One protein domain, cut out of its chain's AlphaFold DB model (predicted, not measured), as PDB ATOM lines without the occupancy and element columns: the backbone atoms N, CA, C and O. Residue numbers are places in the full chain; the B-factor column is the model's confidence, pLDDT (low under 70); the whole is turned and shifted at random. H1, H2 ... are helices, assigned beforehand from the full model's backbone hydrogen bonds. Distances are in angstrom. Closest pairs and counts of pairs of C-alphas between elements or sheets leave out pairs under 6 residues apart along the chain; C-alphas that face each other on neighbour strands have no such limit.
ATOM      1  N   PRO A 124     100.009 128.331 101.615       86.50
ATOM      2  CA  PRO A 124     100.525 129.490 102.329       86.50
ATOM      3  C   PRO A 124      99.962 129.587 103.753       86.50
ATOM      4  O   PRO A 124      98.982 128.934 104.100       86.50
ATOM      5  N   ALA A 125     100.574 130.421 104.595       83.75
ATOM      6  CA  ALA A 125      99.996 130.754 105.896       83.75
ATOM      7  C   ALA A 125      98.647 131.493 105.733       83.75
ATOM      8  O   ALA A 125      98.413 132.107 104.690       83.75
ATOM      9  N   PRO A 126      97.778 131.503 106.761       77.06
ATOM     10  CA  PRO A 126      96.633 132.410 106.790       77.06
ATOM     11  C   PRO A 126      97.076 133.860 106.600       77.06
ATOM     12  O   PRO A 126      98.128 134.254 107.107       77.06
ATOM     13  N   ASN A 127      96.251 134.649 105.916       76.81
ATOM     14  CA  ASN A 127      96.433 136.092 105.742       76.81
ATOM     15  C   ASN A 127      97.743 136.463 105.033       76.81
ATOM     16  O   ASN A 127      98.377 137.464 105.368       76.81
ATOM     17  N   THR A 128      98.199 135.635 104.084       81.88
ATOM     18  CA  THR A 128      99.383 135.967 103.286       81.88
ATOM     19  C   THR A 128      99.205 137.313 102.577       81.88
ATOM     20  O   THR A 128      98.243 137.472 101.827       81.88
ATOM     21  N   PRO A 129     100.142 138.264 102.753       82.38
ATOM     22  CA  PRO A 129      99.976 139.638 102.274       82.38
ATOM     23  C   PRO A 129     100.063 139.767 100.751       82.38
ATOM     24  O   PRO A 129      99.616 140.763 100.200       82.38
ATOM     25  N   VAL A 130     100.644 138.779 100.066       85.44
ATOM     26  CA  VAL A 130     100.727 138.729  98.604       85.44
ATOM     27  C   VAL A 130     100.179 137.384  98.151       85.44
ATOM     28  O   VAL A 130     100.706 136.336  98.538       85.44
ATOM     29  N   SER A 131      99.132 137.384  97.333       87.06
ATOM     30  CA  SER A 131      98.610 136.158  96.731       87.06
ATOM     31  C   SER A 131      99.540 135.640  95.628       87.06
ATOM     32  O   SER A 131     100.308 136.389  95.021       87.06
ATOM     33  N   PHE A 132      99.456 134.343  95.321       87.38
ATOM     34  CA  PHE A 132     100.247 133.765  94.229       87.38
ATOM     35  C   PHE A 132      99.954 134.449  92.883       87.38
ATOM     36  O   PHE A 132     100.868 134.707  92.105       87.38
ATOM     37  N   GLY A 133      98.689 134.798  92.623       86.50
ATOM     38  CA  GLY A 133      98.292 135.509  91.405       86.50
ATOM     39  C   GLY A 133      98.887 136.916  91.312       86.50
ATOM     40  O   GLY A 133      99.352 137.316  90.246       86.50
ATOM     41  N   GLU A 134      98.935 137.653  92.421       88.06
ATOM     42  CA  GLU A 134      99.571 138.977  92.495       88.06
ATOM     43  C   GLU A 134     101.079 138.894  92.276       88.06
ATOM     44  O   GLU A 134     101.623 139.672  91.494       88.06
ATOM     45  N   ALA A 135     101.742 137.901  92.874       88.06
ATOM     46  CA  ALA A 135     103.163 137.668  92.654       88.06
ATOM     47  C   ALA A 135     103.453 137.345  91.181       88.06
ATOM     48  O   ALA A 135     104.248 138.025  90.542       88.06
ATOM     49  N   VAL A 136     102.759 136.366  90.593       90.56
ATOM     50  CA  VAL A 136     102.974 135.973  89.188       90.56
ATOM     51  C   VAL A 136     102.624 137.100  88.213       90.56
ATOM     52  O   VAL A 136     103.277 137.241  87.182       90.56
ATOM     53  N   SER A 137     101.626 137.926  88.526       86.81
ATOM     54  CA  SER A 137     101.260 139.079  87.693       86.81
ATOM     55  C   SER A 137     102.140 140.316  87.909       86.81
ATOM     56  O   SER A 137     101.964 141.297  87.187       86.81
ATOM     57  N   GLY A 138     103.073 140.289  88.869       83.94
ATOM     58  CA  GLY A 138     103.915 141.437  89.229       83.94
ATOM     59  C   GLY A 138     103.144 142.581  89.902       83.94
ATOM     60  O   GLY A 138     103.637 143.702  89.983       83.94
ATOM     61  N   ARG A 139     101.916 142.331  90.370       85.81
ATOM     62  CA  ARG A 139     101.030 143.328  90.990       85.81
ATOM     63  C   ARG A 139     101.051 143.185  92.504       85.81
ATOM     64  O   ARG A 139     100.049 142.823  93.110       85.81
ATOM     65  N   ILE A 140     102.208 143.436  93.108       86.00
ATOM     66  CA  ILE A 140     102.344 143.372  94.564       86.00
ATOM     67  C   ILE A 140     101.509 144.498  95.215       86.00
ATOM     68  O   ILE A 140     101.613 145.646  94.772       86.00
ATOM     69  N   PRO A 141     100.711 144.201  96.260       86.31
ATOM     70  CA  PRO A 141      99.951 145.199  97.011       86.31
ATOM     71  C   PRO A 141     100.816 146.357  97.545       86.31
ATOM     72  O   PRO A 141     101.945 146.165  98.007       86.31
ATOM     73  N   ALA A 142     100.294 147.585  97.457       82.00
ATOM     74  CA  ALA A 142     101.047 148.809  97.754       82.00
ATOM     75  C   ALA A 142     101.426 148.949  99.241       82.00
ATOM     76  O   ALA A 142     102.482 149.487  99.569       82.00
ATOM     77  N   ASP A 143     100.589 148.432 100.132       83.88
ATOM     78  CA  ASP A 143     100.818 148.297 101.571       83.88
ATOM     79  C   ASP A 143     101.999 147.363 101.886       83.88
ATOM     80  O   ASP A 143     102.846 147.672 102.731       83.88
ATOM     81  N   TYR A 144     102.117 146.257 101.146       83.00
ATOM     82  CA  TYR A 144     103.241 145.337 101.290       83.00
ATOM     83  C   TYR A 144     104.552 145.950 100.776       83.00
ATOM     84  O   TYR A 144     105.589 145.820 101.427       83.00
ATOM     85  N   LEU A 145     104.509 146.681  99.655       81.75
ATOM     86  CA  LEU A 145     105.664 147.419  99.124       81.75
ATOM     87  C   LEU A 145     106.128 148.537 100.069       81.75
ATOM     88  O   LEU A 145     107.331 148.735 100.243       81.75
ATOM     89  N   ALA A 146     105.193 149.244 100.710       81.31
ATOM     90  CA  ALA A 146     105.499 150.332 101.640       81.31
ATOM     91  C   ALA A 146     106.243 149.850 102.896       81.31
ATOM     92  O   ALA A 146     107.040 150.590 103.470       81.31
ATOM     93  N   THR A 147     105.995 148.609 103.314       82.25
ATOM     94  CA  THR A 147     106.632 147.990 104.484       82.25
ATOM     95  C   THR A 147     107.864 147.152 104.129       82.25
ATOM     96  O   THR A 147     108.681 146.878 105.007       82.25
ATOM     97  N   ASN A 148     108.045 146.783 102.855       81.31
ATOM     98  CA  ASN A 148     109.141 145.940 102.371       81.31
ATOM     99  C   ASN A 148     109.847 146.590 101.169       81.31
ATOM    100  O   ASN A 148     109.740 146.137 100.032       81.31
ATOM    101  N   SER A 149     110.622 147.646 101.421       70.00
ATOM    102  CA  SER A 149     111.329 148.410 100.379       70.00
ATOM    103  C   SER A 149     112.530 147.684  99.747       70.00
ATOM    104  O   SER A 149     113.086 148.165  98.765       70.00
ATOM    105  N   GLY A 150     112.956 146.546 100.308       79.00
ATOM    106  CA  GLY A 150     114.114 145.755  99.865       79.00
ATOM    107  C   GLY A 150     113.753 144.448  99.159       79.00
ATOM    108  O   GLY A 150     114.499 143.475  99.269       79.00
ATOM    109  N   LEU A 151     112.589 144.376  98.508       81.31
ATOM    110  CA  LEU A 151     112.169 143.152  97.829       81.31
ATOM    111  C   LEU A 151     113.125 142.804  96.679       81.31
ATOM    112  O   LEU A 151     113.559 143.694  95.945       81.31
ATOM    113  N   PRO A 152     113.456 141.513  96.500       81.50
ATOM    114  CA  PRO A 152     114.285 141.090  95.385       81.50
ATOM    115  C   PRO A 152     113.597 141.448  94.068       81.50
ATOM    116  O   PRO A 152     112.379 141.335  93.943       81.50
ATOM    117  N   GLU A 153     114.382 141.815  93.058       77.50
ATOM    118  CA  GLU A 153     113.875 142.165  91.724       77.50
ATOM    119  C   GLU A 153     112.988 141.049  91.133       77.50
ATOM    120  O   GLU A 153     111.975 141.297  90.481       77.50
ATOM    121  N   ALA A 154     113.323 139.800  91.477       77.56
ATOM    122  CA  ALA A 154     112.552 138.604  91.165       77.56
ATOM    123  C   ALA A 154     111.094 138.651  91.658       77.56
ATOM    124  O   ALA A 154     110.246 138.053  91.012       77.56
ATOM    125  N   ALA A 155     110.787 139.340  92.761       78.69
ATOM    126  CA  ALA A 155     109.428 139.468  93.289       78.69
ATOM    127  C   ALA A 155     108.587 140.475  92.487       78.69
ATOM    128  O   ALA A 155     107.403 140.246  92.253       78.69
ATOM    129  N   VAL A 156     109.200 141.579  92.054       78.38
ATOM    130  CA  VAL A 156     108.502 142.741  91.475       78.38
ATOM    131  C   VAL A 156     108.246 142.570  89.974       78.38
ATOM    132  O   VAL A 156     107.228 143.027  89.462       78.38
ATOM    133  N   ASN A 157     109.126 141.855  89.268       82.12
ATOM    134  CA  ASN A 157     109.062 141.709  87.809       82.12
ATOM    135  C   ASN A 157     107.978 140.727  87.307       82.12
ATOM    136  O   ASN A 157     107.761 140.617  86.099       82.12
ATOM    137  N   GLY A 158     107.289 140.012  88.204       85.19
ATOM    138  CA  GLY A 158     106.289 139.007  87.840       85.19
ATOM    139  C   GLY A 158     106.877 137.743  87.190       85.19
ATOM    140  O   GLY A 158     108.081 137.474  87.219       85.19
ATOM    141  N   GLY A 159     106.004 136.919  86.610       88.19
ATOM    142  CA  GLY A 159     106.375 135.712  85.871       88.19
ATOM    143  C   GLY A 159     106.983 134.599  86.734       88.19
ATOM    144  O   GLY A 159     106.660 134.434  87.911       88.19
ATOM    145  N   ALA A 160     107.861 133.790  86.134       89.75
ATOM    146  CA  ALA A 160     108.446 132.612  86.783       89.75
ATOM    147  C   ALA A 160     109.374 132.958  87.966       89.75
ATOM    148  O   ALA A 160     109.444 132.204  88.939       89.75
ATOM    149  N   ALA A 161     110.060 134.104  87.905       88.38
ATOM    150  CA  ALA A 161     110.918 134.578  88.989       88.38
ATOM    151  C   ALA A 161     110.087 134.933  90.232       88.38
ATOM    152  O   ALA A 161     110.410 134.486  91.335       88.38
ATOM    153  N   ALA A 162     108.960 135.623  90.037       88.88
ATOM    154  CA  ALA A 162     108.057 135.973  91.128       88.88
ATOM    155  C   ALA A 162     107.307 134.752  91.674       88.88
ATOM    156  O   ALA A 162     107.131 134.639  92.885       88.88
ATOM    157  N   ALA A 163     106.954 133.790  90.812       87.88
ATOM    158  CA  ALA A 163     106.421 132.498  91.243       87.88
ATOM    159  C   ALA A 163     107.401 131.767  92.173       87.88
ATOM    160  O   ALA A 163     107.012 131.268  93.226       87.88
ATOM    161  N   THR A 164     108.684 131.737  91.803       88.25
ATOM    162  CA  THR A 164     109.735 131.073  92.587       88.25
ATOM    163  C   THR A 164     109.953 131.772  93.925       88.25
ATOM    164  O   THR A 164     109.994 131.108  94.957       88.25
ATOM    165  N   TRP A 165     110.028 133.107  93.927       89.88
ATOM    166  CA  TRP A 165     110.104 133.897  95.157       89.88
ATOM    167  C   TRP A 165     108.902 133.648  96.074       89.88
ATOM    168  O   TRP A 165     109.068 133.459  97.279       89.88
ATOM    169  N   TRP A 166     107.692 133.605  95.515       90.19
ATOM    170  CA  TRP A 166     106.487 133.363  96.298       90.19
ATOM    171  C   TRP A 166     106.509 131.972  96.939       90.19
ATOM    172  O   TRP A 166     106.245 131.834  98.134       90.19
ATOM    173  N   LEU A 167     106.895 130.947  96.170       87.62
ATOM    174  CA  LEU A 167     107.011 129.573  96.658       87.62
ATOM    175  C   LEU A 167     108.051 129.440  97.776       87.62
ATOM    176  O   LEU A 167     107.807 128.727  98.742       87.62
ATOM    177  N   THR A 168     109.187 130.135  97.698       86.75
ATOM    178  CA  THR A 168     110.212 130.070  98.755       86.75
ATOM    179  C   THR A 168     109.882 130.930  99.975       86.75
ATOM    180  O   THR A 168     110.346 130.630 101.075       86.75
ATOM    181  N   THR A 169     109.072 131.979  99.813       87.12
ATOM    182  CA  THR A 169     108.751 132.927 100.891       87.12
ATOM    183  C   THR A 169     107.512 132.509 101.684       87.12
ATOM    184  O   THR A 169     107.516 132.557 102.921       87.12
ATOM    185  N   PHE A 170     106.451 132.096 100.984       86.19
ATOM    186  CA  PHE A 170     105.116 131.925 101.558       86.19
ATOM    187  C   PHE A 170     104.612 130.481 101.580       86.19
ATOM    188  O   PHE A 170     103.856 130.144 102.493       86.19
ATOM    189  N   ALA A 171     105.007 129.634 100.624       86.31
ATOM    190  CA  ALA A 171     104.553 128.244 100.590       86.31
ATOM    191  C   ALA A 171     105.179 127.405 101.722       86.31
ATOM    192  O   ALA A 171     106.164 127.795 102.350       86.31
TER     193      ALA A 171
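Overview. This is residues 124 to 171 of the 286 residues of the protein "CstA_5TM domain-containing protein" of Pirellulaceae bacterium (UniProt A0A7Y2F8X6). Three helices, H1, H3 and H4, make a small cluster, their centres forming a triangle: H1 lies side by side with the longest helix, H4, and the short H3 packs on H4 as well. The fourth helix, H2, is set off from this cluster at the far end of a loop that leaves H1 and returns to H3, while residues 124 to 131 make an opening stretch with no named element. The printed part has 48 residues with four named helices, in the order H1, H2, H3, H4, and no named strand; the class is all helix. The whole is compact, with a radius of gyration of the C-alphas of 9.5 A, and rounded, with spans of 24 by 23 by 15 A.

Along the chain. The printed part begins at Pro 124, with its C-alpha at (100.525, 129.490, 102.329). H1 takes residues 132 to 137, 8.5 A from first to last C-alpha, and begins with C-alpha 132 at (100.247, 133.765, 94.229). H2 follows at residues 142 to 147, 8.8 A long. H3 is residues 153 to 156, 5.4 A long. H4 is residues 159 to 169, 15.5 A long, and ends with C-alpha 169 at (108.751, 132.927, 100.891).

Arrangement. H1 and H4 touch, with 11 pairs of C-alphas within 8 A; the closest are those of Val 136 and Gly 159, 4.8 A apart. They run opposite ways at a shallow tilt of 30 degrees. H3 and H4 touch too, and their closest C-alphas, those of Ala 155 and Ala 162, are 4.3 A apart. H1 and H3 are close but not clearly touching: the closest C-alphas, those of Ala 135 and Ala 155, are 6.5 A apart. H2 touches no helix, and it is apart from H1, H3 and H4. In H1, H2 and H4 every O i to N i+4 pair is within hydrogen-bond range. H3, with 4 residues, is too short for such a pair, and its 1 pair of O i and N i+3 is within range.

Size, cuts and confidence. The C-alphas farthest apart are those of Pro 126 and Glu 153, 24.9 A. The C-alphas of the first and last printed residues, Pro 124 and Ala 171, are 4.6 A apart. The links H1 to H2, H2 to H3 and H3 to H4 are tight, with 4, 5 and 2 residues between the helices, and no link is long. The printed part has no cut. The mean pLDDT of the printed part is 84.2, and no printed residue is under 70.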